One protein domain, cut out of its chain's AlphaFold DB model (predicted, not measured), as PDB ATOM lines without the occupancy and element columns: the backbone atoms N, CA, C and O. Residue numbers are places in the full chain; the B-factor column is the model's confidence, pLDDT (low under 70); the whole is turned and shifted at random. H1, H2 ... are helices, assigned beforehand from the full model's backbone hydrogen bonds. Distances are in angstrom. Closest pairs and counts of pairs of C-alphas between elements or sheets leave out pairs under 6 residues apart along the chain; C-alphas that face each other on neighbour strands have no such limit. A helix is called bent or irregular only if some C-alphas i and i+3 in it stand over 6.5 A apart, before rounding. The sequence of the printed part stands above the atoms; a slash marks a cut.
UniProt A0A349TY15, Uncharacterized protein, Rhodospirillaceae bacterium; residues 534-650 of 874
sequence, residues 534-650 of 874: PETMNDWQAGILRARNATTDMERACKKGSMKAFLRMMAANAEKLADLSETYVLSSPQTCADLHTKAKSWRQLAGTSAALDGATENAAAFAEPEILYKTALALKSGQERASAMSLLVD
ATOM      1  N   PRO A 534      -0.680 -45.317 -47.407       41.25
ATOM      2  CA  PRO A 534      -0.860 -45.440 -45.959       41.25
ATOM      3  C   PRO A 534       0.335 -45.000 -45.120       41.25
ATOM      4  O   PRO A 534       1.499 -45.112 -45.510       41.25
ATOM      5  N   GLU A 535       0.007 -44.527 -43.921       46.66
ATOM      6  CA  GLU A 535       0.859 -43.728 -43.037       46.66
ATOM      7  C   GLU A 535       2.137 -44.439 -42.549       46.66
ATOM      8  O   GLU A 535       3.153 -43.779 -42.343       46.66
ATOM      9  N   THR A 536       2.150 -45.771 -42.427       52.72
ATOM     10  CA  THR A 536       3.282 -46.526 -41.845       52.72
ATOM     11  C   THR A 536       4.450 -46.743 -42.815       52.72
ATOM     12  O   THR A 536       5.612 -46.623 -42.425       52.72
ATOM     13  N   MET A 537       4.157 -47.001 -44.094       58.47
ATOM     14  CA  MET A 537       5.151 -47.079 -45.175       58.47
ATOM     15  C   MET A 537       5.814 -45.712 -45.391       58.47
ATOM     16  O   MET A 537       7.033 -45.611 -45.542       58.47
ATOM     17  N   ASN A 538       4.998 -44.654 -45.352       65.38
ATOM     18  CA  ASN A 538       5.458 -43.279 -45.497       65.38
ATOM     19  C   ASN A 538       6.394 -42.871 -44.348       65.38
ATOM     20  O   ASN A 538       7.378 -42.176 -44.598       65.38
ATOM     21  N   ASP A 539       6.142 -43.322 -43.112       74.06
ATOM     22  CA  ASP A 539       7.015 -43.022 -41.969       74.06
ATOM     23  C   ASP A 539       8.386 -43.707 -42.082       74.06
ATOM     24  O   ASP A 539       9.407 -43.071 -41.832       74.06
ATOM     25  N   TRP A 540       8.445 -44.958 -42.551       76.81
ATOM     26  CA  TRP A 540       9.720 -45.644 -42.805       76.81
ATOM     27  C   TRP A 540      10.509 -45.018 -43.961       76.81
ATOM     28  O   TRP A 540      11.708 -44.767 -43.825       76.81
ATOM     29  N   GLN A 541       9.846 -44.690 -45.074       78.50
ATOM     30  CA  GLN A 541      10.480 -43.995 -46.202       78.50
ATOM     31  C   GLN A 541      11.013 -42.616 -45.796       78.50
ATOM     32  O   GLN A 541      12.169 -42.279 -46.073       78.50
ATOM     33  N   ALA A 542      10.197 -41.825 -45.094       81.69
ATOM     34  CA  ALA A 542      10.606 -40.523 -44.582       81.69
ATOM     35  C   ALA A 542      11.702 -40.653 -43.513       81.69
ATOM     36  O   ALA A 542      12.620 -39.834 -43.467       81.69
ATOM     37  N   GLY A 543      11.641 -41.690 -42.678       83.00
ATOM     38  CA  GLY A 543      12.613 -42.004 -41.635       83.00
ATOM     39  C   GLY A 543      14.005 -42.294 -42.182       83.00
ATOM     40  O   GLY A 543      14.962 -41.651 -41.752       83.00
ATOM     41  N   ILE A 544      14.124 -43.180 -43.176       84.12
ATOM     42  CA  ILE A 544      15.415 -43.489 -43.815       84.12
ATOM     43  C   ILE A 544      16.010 -42.235 -44.470       84.12
ATOM     44  O   ILE A 544      17.210 -41.972 -44.352       84.12
ATOM     45  N   LEU A 545      15.183 -41.400 -45.108       83.12
ATOM     46  CA  LEU A 545      15.646 -40.137 -45.685       83.12
ATOM     47  C   LEU A 545      16.169 -39.168 -44.609       83.12
ATOM     48  O   LEU A 545      17.226 -38.558 -44.786       83.12
ATOM     49  N   ARG A 546      15.468 -39.057 -43.470       85.69
ATOM     50  CA  ARG A 546      15.931 -38.278 -42.308       85.69
ATOM     51  C   ARG A 546      17.268 -38.804 -41.786       85.69
ATOM     52  O   ARG A 546      18.170 -38.004 -41.545       85.69
ATOM     53  N   ALA A 547      17.422 -40.123 -41.671       87.31
ATOM     54  CA  ALA A 547      18.664 -40.753 -41.230       87.31
ATOM     55  C   ALA A 547      19.843 -40.418 -42.155       87.31
ATOM     56  O   ALA A 547      20.905 -40.012 -41.684       87.31
ATOM     57  N   ARG A 548      19.645 -40.504 -43.479       87.50
ATOM     58  CA  ARG A 548      20.672 -40.160 -44.477       87.50
ATOM     59  C   ARG A 548      21.128 -38.706 -44.349       87.50
ATOM     60  O   ARG A 548      22.332 -38.446 -44.342       87.50
ATOM     61  N   ASN A 549      20.196 -37.775 -44.161       87.69
ATOM     62  CA  ASN A 549      20.511 -36.351 -44.003       87.69
ATOM     63  C   ASN A 549      21.229 -36.042 -42.676       87.69
ATOM     64  O   ASN A 549      22.131 -35.208 -42.647       87.69
ATOM     65  N   ALA A 550      20.886 -36.747 -41.595       88.69
ATOM     66  CA  ALA A 550      21.470 -36.551 -40.266       88.69
ATOM     67  C   ALA A 550      22.817 -37.275 -40.050       88.69
ATOM     68  O   ALA A 550      23.355 -37.256 -38.943       88.69
ATOM     69  N   THR A 551      23.395 -37.911 -41.082       88.94
ATOM     70  CA  THR A 551      24.642 -38.700 -40.966       88.94
ATOM     71  C   THR A 551      25.777 -37.916 -40.303       88.94
ATOM     72  O   THR A 551      26.427 -38.406 -39.382       88.94
ATOM     73  N   THR A 552      25.988 -36.664 -40.719       87.75
ATOM     74  CA  THR A 552      27.072 -35.828 -40.174       87.75
ATOM     75  C   THR A 552      26.837 -35.414 -38.719       87.75
ATOM     76  O   THR A 552      27.792 -35.274 -37.949       87.75
ATOM     77  N   ASP A 553      25.574 -35.256 -38.319       86.62
ATOM     78  CA  ASP A 553      25.195 -34.922 -36.949       86.62
ATOM     79  C   ASP A 553      25.373 -36.135 -36.030       86.62
ATOM     80  O   ASP A 553      25.965 -35.999 -34.955       86.62
ATOM     81  N   MET A 554      25.011 -37.334 -36.503       88.12
ATOM     82  CA  MET A 554      25.287 -38.594 -35.808       88.12
ATOM     83  C   MET A 554      26.798 -38.820 -35.611       88.12
ATOM     84  O   MET A 554      27.250 -39.108 -34.503       88.12
ATOM     85  N   GLU A 555      27.620 -38.598 -36.641       88.50
ATOM     86  CA  GLU A 555      29.083 -38.673 -36.510       88.50
ATOM     87  C   GLU A 555      29.634 -37.660 -35.494       88.50
ATOM     88  O   GLU A 555      30.530 -37.970 -34.699       88.50
ATOM     89  N   ARG A 556      29.107 -36.428 -35.500       86.88
ATOM     90  CA  ARG A 556      29.506 -35.376 -34.555       86.88
ATOM     91  C   ARG A 556      29.118 -35.745 -33.124       86.88
ATOM     92  O   ARG A 556      29.901 -35.481 -32.206       86.88
ATOM     93  N   ALA A 557      27.956 -36.366 -32.933       83.94
ATOM     94  CA  ALA A 557      27.503 -36.862 -31.642       83.94
ATOM     95  C   ALA A 557      28.412 -37.988 -31.125       83.94
ATOM     96  O   ALA A 557      28.857 -37.902 -29.985       83.94
ATOM     97  N   CYS A 558      28.818 -38.953 -31.958       83.81
ATOM     98  CA  CYS A 558      29.794 -39.986 -31.571       83.81
ATOM     99  C   CYS A 558      31.171 -39.396 -31.203       83.81
ATOM    100  O   CYS A 558      31.790 -39.814 -30.222       83.81
ATOM    101  N   LYS A 559      31.636 -38.357 -31.915       83.88
ATOM    102  CA  LYS A 559      32.893 -37.647 -31.592       83.88
ATOM    103  C   LYS A 559      32.856 -36.922 -30.239       83.88
ATOM    104  O   LYS A 559      33.911 -36.736 -29.621       83.88
ATOM    105  N   LYS A 560      31.678 -36.465 -29.796       78.94
ATOM    106  CA  LYS A 560      31.478 -35.723 -28.536       78.94
ATOM    107  C   LYS A 560      31.092 -36.630 -27.362       78.94
ATOM    108  O   LYS A 560      31.642 -36.471 -26.280       78.94
ATOM    109  N   GLY A 561      30.157 -37.552 -27.582       64.38
ATOM    110  CA  GLY A 561      29.495 -38.376 -26.569       64.38
ATOM    111  C   GLY A 561      30.103 -39.764 -26.339       64.38
ATOM    112  O   GLY A 561      29.549 -40.514 -25.535       64.38
ATOM    113  N   SER A 562      31.227 -40.099 -26.998       76.12
ATOM    114  CA  SER A 562      31.918 -41.402 -26.886       76.12
ATOM    115  C   SER A 562      30.967 -42.576 -27.227       76.12
ATOM    116  O   SER A 562      29.893 -42.381 -27.802       76.12
ATOM    117  N   MET A 563      31.354 -43.812 -26.918       84.31
ATOM    118  CA  MET A 563      30.606 -45.051 -27.160       84.31
ATOM    119  C   MET A 563      29.150 -45.002 -26.658       84.31
ATOM    120  O   MET A 563      28.269 -45.647 -27.220       84.31
ATOM    121  N   LYS A 564      28.859 -44.195 -25.631       85.88
ATOM    122  CA  LYS A 564      27.509 -44.051 -25.066       85.88
ATOM    123  C   LYS A 564      26.509 -43.435 -26.050       85.88
ATOM    124  O   LYS A 564      25.361 -43.870 -26.087       85.88
ATOM    125  N   ALA A 565      26.932 -42.460 -26.861       85.56
ATOM    126  CA  ALA A 565      26.074 -41.877 -27.897       85.56
ATOM    127  C   ALA A 565      25.749 -42.900 -28.997       85.56
ATOM    128  O   ALA A 565      24.595 -43.014 -29.407       85.56
ATOM    129  N   PHE A 566      26.740 -43.701 -29.398       88.81
ATOM    130  CA  PHE A 566      26.560 -44.781 -30.368       88.81
ATOM    131  C   PHE A 566      25.597 -45.865 -29.852       88.81
ATOM    132  O   PHE A 566      24.688 -46.277 -30.567       88.81
ATOM    133  N   LEU A 567      25.718 -46.270 -28.582       88.81
ATOM    134  CA  LEU A 567      24.802 -47.234 -27.959       88.81
ATOM    135  C   LEU A 567      23.348 -46.737 -27.906       88.81
ATOM    136  O   LEU A 567      22.434 -47.540 -28.091       88.81
ATOM    137  N   ARG A 568      23.109 -45.429 -27.715       87.19
ATOM    138  CA  ARG A 568      21.748 -44.862 -27.804       87.19
ATOM    139  C   ARG A 568      21.174 -44.934 -29.214       87.19
ATOM    140  O   ARG A 568      20.029 -45.343 -29.367       87.19
ATOM    141  N   MET A 569      21.973 -44.599 -30.227       90.56
ATOM    142  CA  MET A 569      21.564 -44.711 -31.634       90.56
ATOM    143  C   MET A 569      21.196 -46.152 -31.994       90.56
ATOM    144  O   MET A 569      20.132 -46.401 -32.553       90.56
ATOM    145  N   MET A 570      22.046 -47.105 -31.603       89.94
ATOM    146  CA  MET A 570      21.810 -48.534 -31.808       89.94
ATOM    147  C   MET A 570      20.539 -49.013 -31.098       89.94
ATOM    148  O   MET A 570      19.779 -49.795 -31.660       89.94
ATOM    149  N   ALA A 571      20.269 -48.525 -29.883       88.38
ATOM    150  CA  ALA A 571      19.067 -48.899 -29.147       88.38
ATOM    151  C   ALA A 571      17.778 -48.350 -29.768       88.38
ATOM    152  O   ALA A 571      16.804 -49.091 -29.875       88.38
ATOM    153  N   ALA A 572      17.774 -47.084 -30.196       89.12
ATOM    154  CA  ALA A 572      16.635 -46.487 -30.893       89.12
ATOM    155  C   ALA A 572      16.344 -47.216 -32.216       89.12
ATOM    156  O   ALA A 572      15.191 -47.472 -32.551       89.12
ATOM    157  N   ASN A 573      17.395 -47.610 -32.941       93.19
ATOM    158  CA  ASN A 573      17.274 -48.384 -34.176       93.19
ATOM    159  C   ASN A 573      16.728 -49.797 -33.930       93.19
ATOM    160  O   ASN A 573      15.820 -50.239 -34.628       93.19
ATOM    161  N   ALA A 574      17.237 -50.492 -32.909       88.25
ATOM    162  CA  ALA A 574      16.754 -51.818 -32.537       88.25
ATOM    163  C   ALA A 574      15.288 -51.818 -32.090       88.25
ATOM    164  O   ALA A 574      14.554 -52.723 -32.470       88.25
ATOM    165  N   GLU A 575      14.845 -50.807 -31.339       88.25
ATOM    166  CA  GLU A 575      13.437 -50.678 -30.945       88.25
ATOM    167  C   GLU A 575      12.540 -50.428 -32.161       88.25
ATOM    168  O   GLU A 575      11.533 -51.106 -32.333       88.25
ATOM    169  N   LYS A 576      12.948 -49.544 -33.078       87.88
ATOM    170  CA  LYS A 576      12.143 -49.272 -34.274       87.88
ATOM    171  C   LYS A 576      12.078 -50.465 -35.230       87.88
ATOM    172  O   LYS A 576      11.040 -50.709 -35.846       87.88
ATOM    173  N   LEU A 577      13.163 -51.231 -35.341       86.25
ATOM    174  CA  LEU A 577      13.163 -52.520 -36.035       86.25
ATOM    175  C   LEU A 577      12.268 -53.550 -35.342       86.25
ATOM    176  O   LEU A 577      11.622 -54.338 -36.033       86.25
ATOM    177  N   ALA A 578      12.220 -53.553 -34.008       84.00
ATOM    178  CA  ALA A 578      11.335 -54.430 -33.255       84.00
ATOM    179  C   ALA A 578       9.866 -54.086 -33.540       84.00
ATOM    180  O   ALA A 578       9.118 -54.985 -33.919       84.00
ATOM    181  N   ASP A 579       9.490 -52.803 -33.510       82.94
ATOM    182  CA  ASP A 579       8.146 -52.333 -33.882       82.94
ATOM    183  C   ASP A 579       7.765 -52.768 -35.306       82.94
ATOM    184  O   ASP A 579       6.653 -53.243 -35.560       82.94
ATOM    185  N   LEU A 580       8.697 -52.632 -36.259       78.94
ATOM    186  CA  LEU A 580       8.481 -53.079 -37.636       78.94
ATOM    187  C   LEU A 580       8.279 -54.599 -37.700       78.94
ATOM    188  O   LEU A 580       7.386 -55.070 -38.405       78.94
ATOM    189  N   SER A 581       9.075 -55.361 -36.947       77.31
ATOM    190  CA  SER A 581       8.942 -56.816 -36.875       77.31
ATOM    191  C   SER A 581       7.611 -57.254 -36.251       77.31
ATOM    192  O   SER A 581       6.988 -58.179 -36.761       77.31
ATOM    193  N   GLU A 582       7.119 -56.561 -35.218       76.25
ATOM    194  CA  GLU A 582       5.823 -56.848 -34.584       76.25
ATOM    195  C   GLU A 582       4.652 -56.562 -35.519       76.25
ATOM    196  O   GLU A 582       3.671 -57.306 -35.544       76.25
ATOM    197  N   THR A 583       4.762 -55.491 -36.305       69.62
ATOM    198  CA  THR A 583       3.683 -55.044 -37.189       69.62
ATOM    199  C   THR A 583       3.497 -55.980 -38.390       69.62
ATOM    200  O   THR A 583       2.371 -56.155 -38.849       69.62
ATOM    201  N   TYR A 584       4.575 -56.593 -38.901       63.75
ATOM    202  CA  TYR A 584       4.549 -57.288 -40.198       63.75
ATOM    203  C   TYR A 584       5.056 -58.741 -40.200       63.75
ATOM    204  O   TYR A 584       4.911 -59.422 -41.217       63.75
ATOM    205  N   VAL A 585       5.642 -59.258 -39.112       55.28
ATOM    206  CA  VAL A 585       6.295 -60.582 -39.114       55.28
ATOM    207  C   VAL A 585       5.730 -61.519 -38.040       55.28
ATOM    208  O   VAL A 585       6.052 -61.436 -36.861       55.28
ATOM    209  N   LEU A 586       4.979 -62.532 -38.484       51.88
ATOM    210  CA  LEU A 586       4.555 -63.702 -37.695       51.88
ATOM    211  C   LEU A 586       5.542 -64.891 -37.800       51.88
ATOM    212  O   LEU A 586       5.131 -66.048 -37.817       51.88
ATOM    213  N   SER A 587       6.858 -64.655 -37.902       52.25
ATOM    214  CA  SER A 587       7.820 -65.741 -38.216       52.25
ATOM    215  C   SER A 587       9.023 -65.898 -37.285       52.25
ATOM    216  O   SER A 587       9.746 -66.879 -37.425       52.25
ATOM    217  N   SER A 588       9.233 -65.022 -36.302       58.84
ATOM    218  CA  SER A 588      10.197 -65.290 -35.224       58.84
ATOM    219  C   SER A 588       9.934 -64.385 -34.014       58.84
ATOM    220  O   SER A 588      10.526 -63.310 -33.903       58.84
ATOM    221  N   PRO A 589       9.078 -64.810 -33.064       64.75
ATOM    222  CA  PRO A 589       8.934 -64.133 -31.772       64.75
ATOM    223  C   PRO A 589      10.283 -63.941 -31.060       64.75
ATOM    224  O   PRO A 589      10.461 -62.993 -30.302       64.75
ATOM    225  N   GLN A 590      11.244 -64.826 -31.344       73.75
ATOM    226  CA  GLN A 590      12.613 -64.753 -30.839       73.75
ATOM    227  C   GLN A 590      13.370 -63.538 -31.391       73.75
ATOM    228  O   GLN A 590      13.963 -62.816 -30.610       73.75
ATOM    229  N   THR A 591      13.280 -63.231 -32.688       75.44
ATOM    230  CA  THR A 591      13.981 -62.083 -33.303       75.44
ATOM    231  C   THR A 591      13.499 -60.744 -32.739       75.44
ATOM    232  O   THR A 591      14.308 -59.864 -32.453       75.44
ATOM    233  N   CYS A 592      12.189 -60.602 -32.534       78.12
ATOM    234  CA  CYS A 592      11.604 -59.422 -31.899       78.12
ATOM    235  C   CYS A 592      12.032 -59.307 -30.422       78.12
ATOM    236  O   CYS A 592      12.513 -58.260 -29.985       78.12
ATOM    237  N   ALA A 593      11.947 -60.409 -29.665       80.44
ATOM    238  CA  ALA A 593      12.404 -60.454 -28.277       80.44
ATOM    239  C   ALA A 593      13.907 -60.145 -28.146       80.44
ATOM    240  O   ALA A 593      14.311 -59.438 -27.221       80.44
ATOM    241  N   ASP A 594      14.727 -60.619 -29.084       80.44
ATOM    242  CA  ASP A 594      16.163 -60.353 -29.147       80.44
ATOM    243  C   ASP A 594      16.444 -58.867 -29.406       80.44
ATOM    244  O   ASP A 594      17.294 -58.282 -28.732       80.44
ATOM    245  N   LEU A 595      15.713 -58.228 -30.329       84.06
ATOM    246  CA  LEU A 595      15.836 -56.793 -30.615       84.06
ATOM    247  C   LEU A 595      15.443 -55.932 -29.410       84.06
ATOM    248  O   LEU A 595      16.210 -55.047 -29.026       84.06
ATOM    249  N   HIS A 596      14.321 -56.231 -28.749       84.81
ATOM    250  CA  HIS A 596      13.908 -55.542 -27.518       84.81
ATOM    251  C   HIS A 596      14.915 -55.731 -26.382       84.81
ATOM    252  O   HIS A 596      15.259 -54.784 -25.667       84.81
ATOM    253  N   THR A 597      15.442 -56.948 -26.231       87.25
ATOM    254  CA  THR A 597      16.460 -57.260 -25.219       87.25
ATOM    255  C   THR A 597      17.757 -56.496 -25.490       87.25
ATOM    256  O   THR A 597      18.323 -55.901 -24.567       87.25
ATOM    257  N   LYS A 598      18.202 -56.434 -26.752       85.50
ATOM    258  CA  LYS A 598      19.366 -55.643 -27.177       85.50
ATOM    259  C   LYS A 598      19.144 -54.146 -26.970       85.50
ATOM    260  O   LYS A 598      19.992 -53.503 -26.355       85.50
ATOM    261  N   ALA A 599      17.998 -53.604 -27.386       86.12
ATOM    262  CA  ALA A 599      17.653 -52.195 -27.203       86.12
ATOM    263  C   ALA A 599      17.678 -51.793 -25.719       86.12
ATOM    264  O   ALA A 599      18.283 -50.785 -25.343       86.12
ATOM    265  N   LYS A 600      17.090 -52.624 -24.848       87.00
ATOM    266  CA  LYS A 600      17.094 -52.412 -23.395       87.00
ATOM    267  C   LYS A 600      18.506 -52.468 -22.809       87.00
ATOM    268  O   LYS A 600      18.871 -51.584 -22.034       87.00
ATOM    269  N   SER A 601      19.302 -53.464 -23.200       87.19
ATOM    270  CA  SER A 601      20.695 -53.618 -22.758       87.19
ATOM    271  C   SER A 601      21.558 -52.418 -23.167       87.19
ATOM    272  O   SER A 601      22.228 -51.808 -22.333       87.19
ATOM    273  N   TRP A 602      21.480 -51.991 -24.430       88.12
ATOM    274  CA  TRP A 602      22.246 -50.848 -24.932       88.12
ATOM    275  C   TRP A 602      21.822 -49.518 -24.302       88.12
ATOM    276  O   TRP A 602      22.686 -48.696 -23.997       88.12
ATOM    277  N   ARG A 603      20.529 -49.320 -24.004       84.75
ATOM    278  CA  ARG A 603      20.060 -48.158 -23.220       84.75
ATOM    279  C   ARG A 603      20.627 -48.134 -21.808       84.75
ATOM    280  O   ARG A 603      21.054 -47.077 -21.346       84.75
ATOM    281  N   GLN A 604      20.646 -49.283 -21.134       84.38
ATOM    282  CA  GLN A 604      21.210 -49.396 -19.789       84.38
ATOM    283  C   GLN A 604      22.712 -49.081 -19.791       84.38
ATOM    284  O   GLN A 604      23.166 -48.294 -18.964       84.38
ATOM    285  N   LEU A 605      23.459 -49.607 -20.769       81.62
ATOM    286  CA  LEU A 605      24.895 -49.352 -20.928       81.62
ATOM    287  C   LEU A 605      25.220 -47.901 -21.319       81.62
ATOM    288  O   LEU A 605      26.247 -47.361 -20.906       81.62
ATOM    289  N   ALA A 606      24.354 -47.240 -22.093       79.44
ATOM    290  CA  ALA A 606      24.538 -45.838 -22.455       79.44
ATOM    291  C   ALA A 606      24.380 -44.884 -21.251       79.44
ATOM    292  O   ALA A 606      25.021 -43.827 -21.207       79.44
ATOM    293  N   GLY A 607      23.552 -45.253 -20.266       73.00
ATOM    294  CA  GLY A 607      23.240 -44.440 -19.088       73.00
ATOM    295  C   GLY A 607      22.518 -43.125 -19.422       73.00
ATOM    296  O   GLY A 607      22.279 -42.787 -20.582       73.00
ATOM    297  N   THR A 608      22.164 -42.332 -18.406       62.59
ATOM    298  CA  THR A 608      21.404 -41.070 -18.570       62.59
ATOM    299  C   THR A 608      22.263 -39.877 -19.014       62.59
ATOM    300  O   THR A 608      21.736 -38.918 -19.572       62.59
ATOM    301  N   SER A 609      23.586 -39.953 -18.840       52.91
ATOM    302  CA  SER A 609      24.526 -38.829 -18.999       52.91
ATOM    303  C   SER A 609      24.948 -38.503 -20.443       52.91
ATOM    304  O   SER A 609      25.511 -37.431 -20.669       52.91
ATOM    305  N   ALA A 610      24.712 -39.375 -21.427       54.88
ATOM    306  CA  ALA A 610      25.097 -39.109 -22.815       54.88
ATOM    307  C   ALA A 610      24.013 -38.295 -23.533       54.88
ATOM    308  O   ALA A 610      23.066 -38.870 -24.050       54.88
ATOM    309  N   ALA A 611      24.112 -36.966 -23.547       58.03
ATOM    310  CA  ALA A 611      23.145 -36.105 -24.232       58.03
ATOM    311  C   ALA A 611      23.217 -36.280 -25.767       58.03
ATOM    312  O   ALA A 611      23.975 -35.582 -26.439       58.03
ATOM    313  N   LEU A 612      22.450 -37.232 -26.307       74.31
ATOM    314  CA  LEU A 612      22.041 -37.248 -27.711       74.31
ATOM    315  C   LEU A 612      20.785 -36.379 -27.834       74.31
ATOM    316  O   LEU A 612      19.881 -36.478 -27.005       74.31
ATOM    317  N   ASP A 613      20.747 -35.490 -28.815       81.69
ATOM    318  CA  ASP A 613      19.565 -34.692 -29.113       81.69
ATOM    319  C   ASP A 613      18.464 -35.582 -29.701       81.69
ATOM    320  O   ASP A 613      18.719 -36.444 -30.542       81.69
ATOM    321  N   GLY A 614      17.216 -35.358 -29.278       79.31
ATOM    322  CA  GLY A 614      16.088 -36.204 -29.682       79.31
ATOM    323  C   GLY A 614      15.850 -36.242 -31.198       79.31
ATOM    324  O   GLY A 614      15.336 -37.229 -31.711       79.31
ATOM    325  N   ALA A 615      16.265 -35.208 -31.937       82.06
ATOM    326  CA  ALA A 615      16.194 -35.195 -33.398       82.06
ATOM    327  C   ALA A 615      17.174 -36.200 -34.027       82.06
ATOM    328  O   ALA A 615      16.775 -36.986 -34.888       82.06
ATOM    329  N   THR A 616      18.426 -36.221 -33.567       84.06
ATOM    330  CA  THR A 616      19.432 -37.193 -34.020       84.06
ATOM    331  C   THR A 616      19.094 -38.612 -33.567       84.06
ATOM    332  O   THR A 616      19.294 -39.551 -34.333       84.06
ATOM    333  N   GLU A 617      18.522 -38.792 -32.374       85.44
ATOM    334  CA  GLU A 617      18.040 -40.102 -31.908       85.44
ATOM    335  C   GLU A 617      16.896 -40.637 -32.786       85.44
ATOM    336  O   GLU A 617      16.951 -41.775 -33.255       85.44
ATOM    337  N   ASN A 618      15.915 -39.790 -33.109       86.12
ATOM    338  CA  ASN A 618      14.814 -40.143 -34.009       86.12
ATOM    339  C   ASN A 618      15.284 -40.435 -35.439       86.12
ATOM    340  O   ASN A 618      14.696 -41.271 -36.120       86.12
ATOM    341  N   ALA A 619      16.327 -39.755 -35.920       87.31
ATOM    342  CA  ALA A 619      16.925 -40.054 -37.218       87.31
ATOM    343  C   ALA A 619      17.700 -41.383 -37.183       87.31
ATOM    344  O   ALA A 619      17.556 -42.206 -38.085       87.31
ATOM    345  N   ALA A 620      18.463 -41.632 -36.116       87.38
ATOM    346  CA  ALA A 620      19.205 -42.874 -35.920       87.38
ATOM    347  C   ALA A 620      18.296 -44.110 -35.841       87.38
ATOM    348  O   ALA A 620      18.694 -45.189 -36.284       87.38
ATOM    349  N   ALA A 621      17.057 -43.954 -35.362       89.75
ATOM    350  CA  ALA A 621      16.060 -45.022 -35.307       89.75
ATOM    351  C   ALA A 621      15.767 -45.681 -36.672       89.75
ATOM    352  O   ALA A 621      15.389 -46.845 -36.719       89.75
ATOM    353  N   PHE A 622      15.992 -44.969 -37.781       90.25
ATOM    354  CA  PHE A 622      15.792 -45.473 -39.148       90.25
ATOM    355  C   PHE A 622      17.105 -45.598 -39.938       90.25
ATOM    356  O   PHE A 622      17.092 -45.731 -41.160       90.25
ATOM    357  N   ALA A 623      18.254 -45.488 -39.270       89.19
ATOM    358  CA  ALA A 623      19.550 -45.544 -39.927       89.19
ATOM    359  C   ALA A 623      19.841 -46.934 -40.508       89.19
ATOM    360  O   ALA A 623      19.772 -47.947 -39.813       89.19
ATOM    361  N   GLU A 624      20.224 -46.955 -41.783       89.88
ATOM    362  CA  GLU A 624      20.701 -48.159 -42.462       89.88
ATOM    363  C   GLU A 624      22.069 -48.594 -41.893       89.88
ATOM    364  O   GLU A 624      22.836 -47.745 -41.413       89.88
ATOM    365  N   PRO A 625      22.441 -49.886 -41.997       86.75
ATOM    366  CA  PRO A 625      23.725 -50.392 -41.503       86.75
ATOM    367  C   PRO A 625      24.951 -49.622 -42.018       86.75
ATOM    368  O   PRO A 625      25.931 -49.477 -41.293       86.75
ATOM    369  N   GLU A 626      24.889 -49.061 -43.231       85.56
ATOM    370  CA  GLU A 626      25.942 -48.197 -43.783       85.56
ATOM    371  C   GLU A 626      26.145 -46.910 -42.971       85.56
ATOM    372  O   GLU A 626      27.275 -46.489 -42.712       85.56
ATOM    373  N   ILE A 627      25.047 -46.273 -42.569       88.50
ATOM    374  CA  ILE A 627      25.069 -45.027 -41.804       88.50
ATOM    375  C   ILE A 627      25.602 -45.322 -40.403       88.50
ATOM    376  O   ILE A 627      26.524 -44.655 -39.935       88.50
ATOM    377  N   LEU A 628      25.096 -46.382 -39.767       88.69
ATOM    378  CA  LEU A 628      25.584 -46.829 -38.463       88.69
ATOM    379  C   LEU A 628      27.078 -47.188 -38.519       88.69
ATOM    380  O   LEU A 628      27.839 -46.783 -37.642       88.69
ATOM    381  N   TYR A 629      27.541 -47.823 -39.595       87.25
ATOM    382  CA  TYR A 629      28.961 -48.091 -39.827       87.25
ATOM    383  C   TYR A 629      29.807 -46.808 -39.900       87.25
ATOM    384  O   TYR A 629      30.825 -46.699 -39.209       87.25
ATOM    385  N   LYS A 630      29.377 -45.800 -40.670       86.94
ATOM    386  CA  LYS A 630      30.068 -44.496 -40.749       86.94
ATOM    387  C   LYS A 630      30.141 -43.811 -39.384       86.94
ATOM    388  O   LYS A 630      31.200 -43.320 -38.988       86.94
ATOM    389  N   THR A 631      29.052 -43.850 -38.618       88.06
ATOM    390  CA  THR A 631      29.014 -43.261 -37.271       88.06
ATOM    391  C   THR A 631      29.903 -44.007 -36.272       88.06
ATOM    392  O   THR A 631      30.527 -43.366 -35.425       88.06
ATOM    393  N   ALA A 632      30.050 -45.332 -36.405       85.81
ATOM    394  CA  ALA A 632      30.977 -46.128 -35.603       85.81
ATOM    395  C   ALA A 632      32.445 -45.765 -35.894       85.81
ATOM    396  O   ALA A 632      33.247 -45.645 -34.967       85.81
ATOM    397  N   LEU A 633      32.807 -45.514 -37.160       85.56
ATOM    398  CA  LEU A 633      34.159 -45.070 -37.539       85.56
ATOM    399  C   LEU A 633      34.546 -43.712 -36.939       85.56
ATOM    400  O   LEU A 633      35.736 -43.439 -36.766       85.56
ATOM    401  N   ALA A 634      33.566 -42.870 -36.606       86.44
ATOM    402  CA  ALA A 634      33.788 -41.545 -36.035       86.44
ATOM    403  C   ALA A 634      34.210 -41.562 -34.549       86.44
ATOM    404  O   ALA A 634      34.584 -40.510 -34.016       86.44
ATOM    405  N   LEU A 635      34.170 -42.719 -33.873       84.75
ATOM    406  CA  LEU A 635      34.623 -42.872 -32.485       84.75
ATOM    407  C   LEU A 635      36.143 -42.662 -32.359       84.75
ATOM    408  O   LEU A 635      36.931 -43.083 -33.207       84.75
ATOM    409  N   LYS A 636      36.567 -42.000 -31.277       80.31
ATOM    410  CA  LYS A 636      37.959 -41.546 -31.102       80.31
ATOM    411  C   LYS A 636      38.911 -42.680 -30.720       80.31
ATOM    412  O   LYS A 636      40.025 -42.736 -31.237       80.31
ATOM    413  N   SER A 637      38.498 -43.576 -29.822       80.88
ATOM    414  CA  SER A 637      39.349 -44.682 -29.372       80.88
ATOM    415  C   SER A 637      39.324 -45.847 -30.365       80.88
ATOM    416  O   SER A 637      38.278 -46.212 -30.897       80.88
ATOM    417  N   GLY A 638      40.485 -46.462 -30.614       76.12
ATOM    418  CA  GLY A 638      40.565 -47.710 -31.386       76.12
ATOM    419  C   GLY A 638      39.802 -48.860 -30.718       76.12
ATOM    420  O   GLY A 638      39.155 -49.640 -31.408       76.12
ATOM    421  N   GLN A 639      39.802 -48.906 -29.383       78.62
ATOM    422  CA  GLN A 639      39.088 -49.918 -28.603       78.62
ATOM    423  C   GLN A 639      37.565 -49.716 -28.661       78.62
ATOM    424  O   GLN A 639      36.831 -50.677 -28.864       78.62
ATOM    425  N   GLU A 640      37.086 -48.469 -28.569       81.00
ATOM    426  CA  GLU A 640      35.655 -48.152 -28.729       81.00
ATOM    427  C   GLU A 640      35.162 -48.491 -30.139       81.00
ATOM    428  O   GLU A 640      34.081 -49.054 -30.289       81.00
ATOM    429  N   ARG A 641      35.972 -48.206 -31.170       84.19
ATOM    430  CA  ARG A 641      35.665 -48.588 -32.557       84.19
ATOM    431  C   ARG A 641      35.541 -50.102 -32.712       84.19
ATOM    432  O   ARG A 641      34.585 -50.554 -33.332       84.19
ATOM    433  N   ALA A 642      36.447 -50.878 -32.117       78.38
ATOM    434  CA  ALA A 642      36.382 -52.339 -32.156       78.38
ATOM    435  C   ALA A 642      35.110 -52.881 -31.484       78.38
ATOM    436  O   ALA A 642      34.403 -53.711 -32.058       78.38
ATOM    437  N   SER A 643      34.771 -52.363 -30.299       81.25
ATOM    438  CA  SER A 643      33.539 -52.733 -29.595       81.25
ATOM    439  C   SER A 643      32.279 -52.337 -30.374       81.25
ATOM    440  O   SER A 643      31.344 -53.131 -30.459       81.25
ATOM    441  N   ALA A 644      32.254 -51.149 -30.986       84.25
ATOM    442  CA  ALA A 644      31.143 -50.691 -31.820       84.25
ATOM    443  C   ALA A 644      30.942 -51.579 -33.056       84.25
ATOM    444  O   ALA A 644      29.811 -51.958 -33.354       84.25
ATOM    445  N   MET A 645      32.029 -51.972 -33.727       82.62
ATOM    446  CA  MET A 645      31.961 -52.866 -34.887       82.62
ATOM    447  C   MET A 645      31.450 -54.258 -34.510       82.62
ATOM    448  O   MET A 645      30.627 -54.810 -35.233       82.62
ATOM    449  N   SER A 646      31.862 -54.802 -33.359       82.56
ATOM    450  CA  SER A 646      31.348 -56.092 -32.877       82.56
ATOM    451  C   SER A 646      29.837 -56.066 -32.637       82.56
ATOM    452  O   SER A 646      29.158 -57.030 -32.971       82.56
ATOM    453  N   LEU A 647      29.301 -54.976 -32.078       85.12
ATOM    454  CA  LEU A 647      27.857 -54.830 -31.854       85.12
ATOM    455  C   LEU A 647      27.091 -54.614 -33.162       85.12
ATOM    456  O   LEU A 647      25.975 -55.109 -33.318       85.12
ATOM    457  N   LEU A 648      27.691 -53.881 -34.101       85.19
ATOM    458  CA  LEU A 648      27.084 -53.583 -35.390       85.19
ATOM    459  C   LEU A 648      26.933 -54.830 -36.264       85.19
ATOM    460  O   LEU A 648      25.942 -54.930 -36.979       85.19
ATOM    461  N   VAL A 649      27.859 -55.793 -36.181       82.94
ATOM    462  CA  VAL A 649      27.766 -57.077 -36.899       82.94
ATOM    463  C   VAL A 649      26.458 -57.802 -36.569       82.94
ATOM    464  O   VAL A 649      25.683 -58.123 -37.468       82.94
ATOM    465  N   ASP A 650      26.181 -58.006 -35.281       79.81
ATOM    466  CA  ASP A 650      24.991 -58.736 -34.832       79.81
ATOM    467  C   ASP A 650      23.691 -57.945 -35.024       79.81
ATOM    468  O   ASP A 650      22.600 -58.499 -34.914       79.81
TER     469      ASP A 650
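What this domain is: This is residues 534 to 650 of the 874 residues of an uncharacterized protein of Rhodospirillaceae bacterium (UniProt A0A349TY15). The long arm H2b runs through the middle, with H3 folded back along it and the hairpin of H5 and H6 near its first residues. Short H4 crosses between H2b and H1. The printed part has 117 residues with six named helices, H1 to H6 in order; it is all helix and compact, with radius of gyration of the C-alphas 13.8 A and spans 40 by 29 by 25 A.

Where its parts are: H1, residues 535 to 549, begins at C-alpha 535 (0.859, -43.728, -43.037). H2, residues 551 to 584, assigned as one helix by its hydrogen bonds, is bent: C-alphas 560 and 563 are 9.5 A apart. Its arms are H2a, residues 551 to 560, and H2b, residues 563 to 584, 31.6 A long. H3 is residues 589 to 606, H4 614 to 620, H5 625 to 633, and H6 638 to 650, ending at C-alpha 650 (24.991, -58.736, -34.832).

How they stand to each other: H2b and H3 touch as a hairpin, closest C-alphas Ala 571 and Ala 599, 4.1 A. H4 touches H1, residues 543 to 547 alone, about perpendicular at 86 degrees, closest C-alphas Ala 547 and Ala 619, 4.4 A. H5 and H6 touch, closest C-alphas Ala 632 and Ala 644, 5.9 A. Every O i to N i+4 pair is within hydrogen-bond range except in H6, 8 of 9.

The domain as a whole: The printed part has no cut and no long link. Residues 534 to 538, 561, 583 to 589 and 608 to 611 have pLDDT under 70.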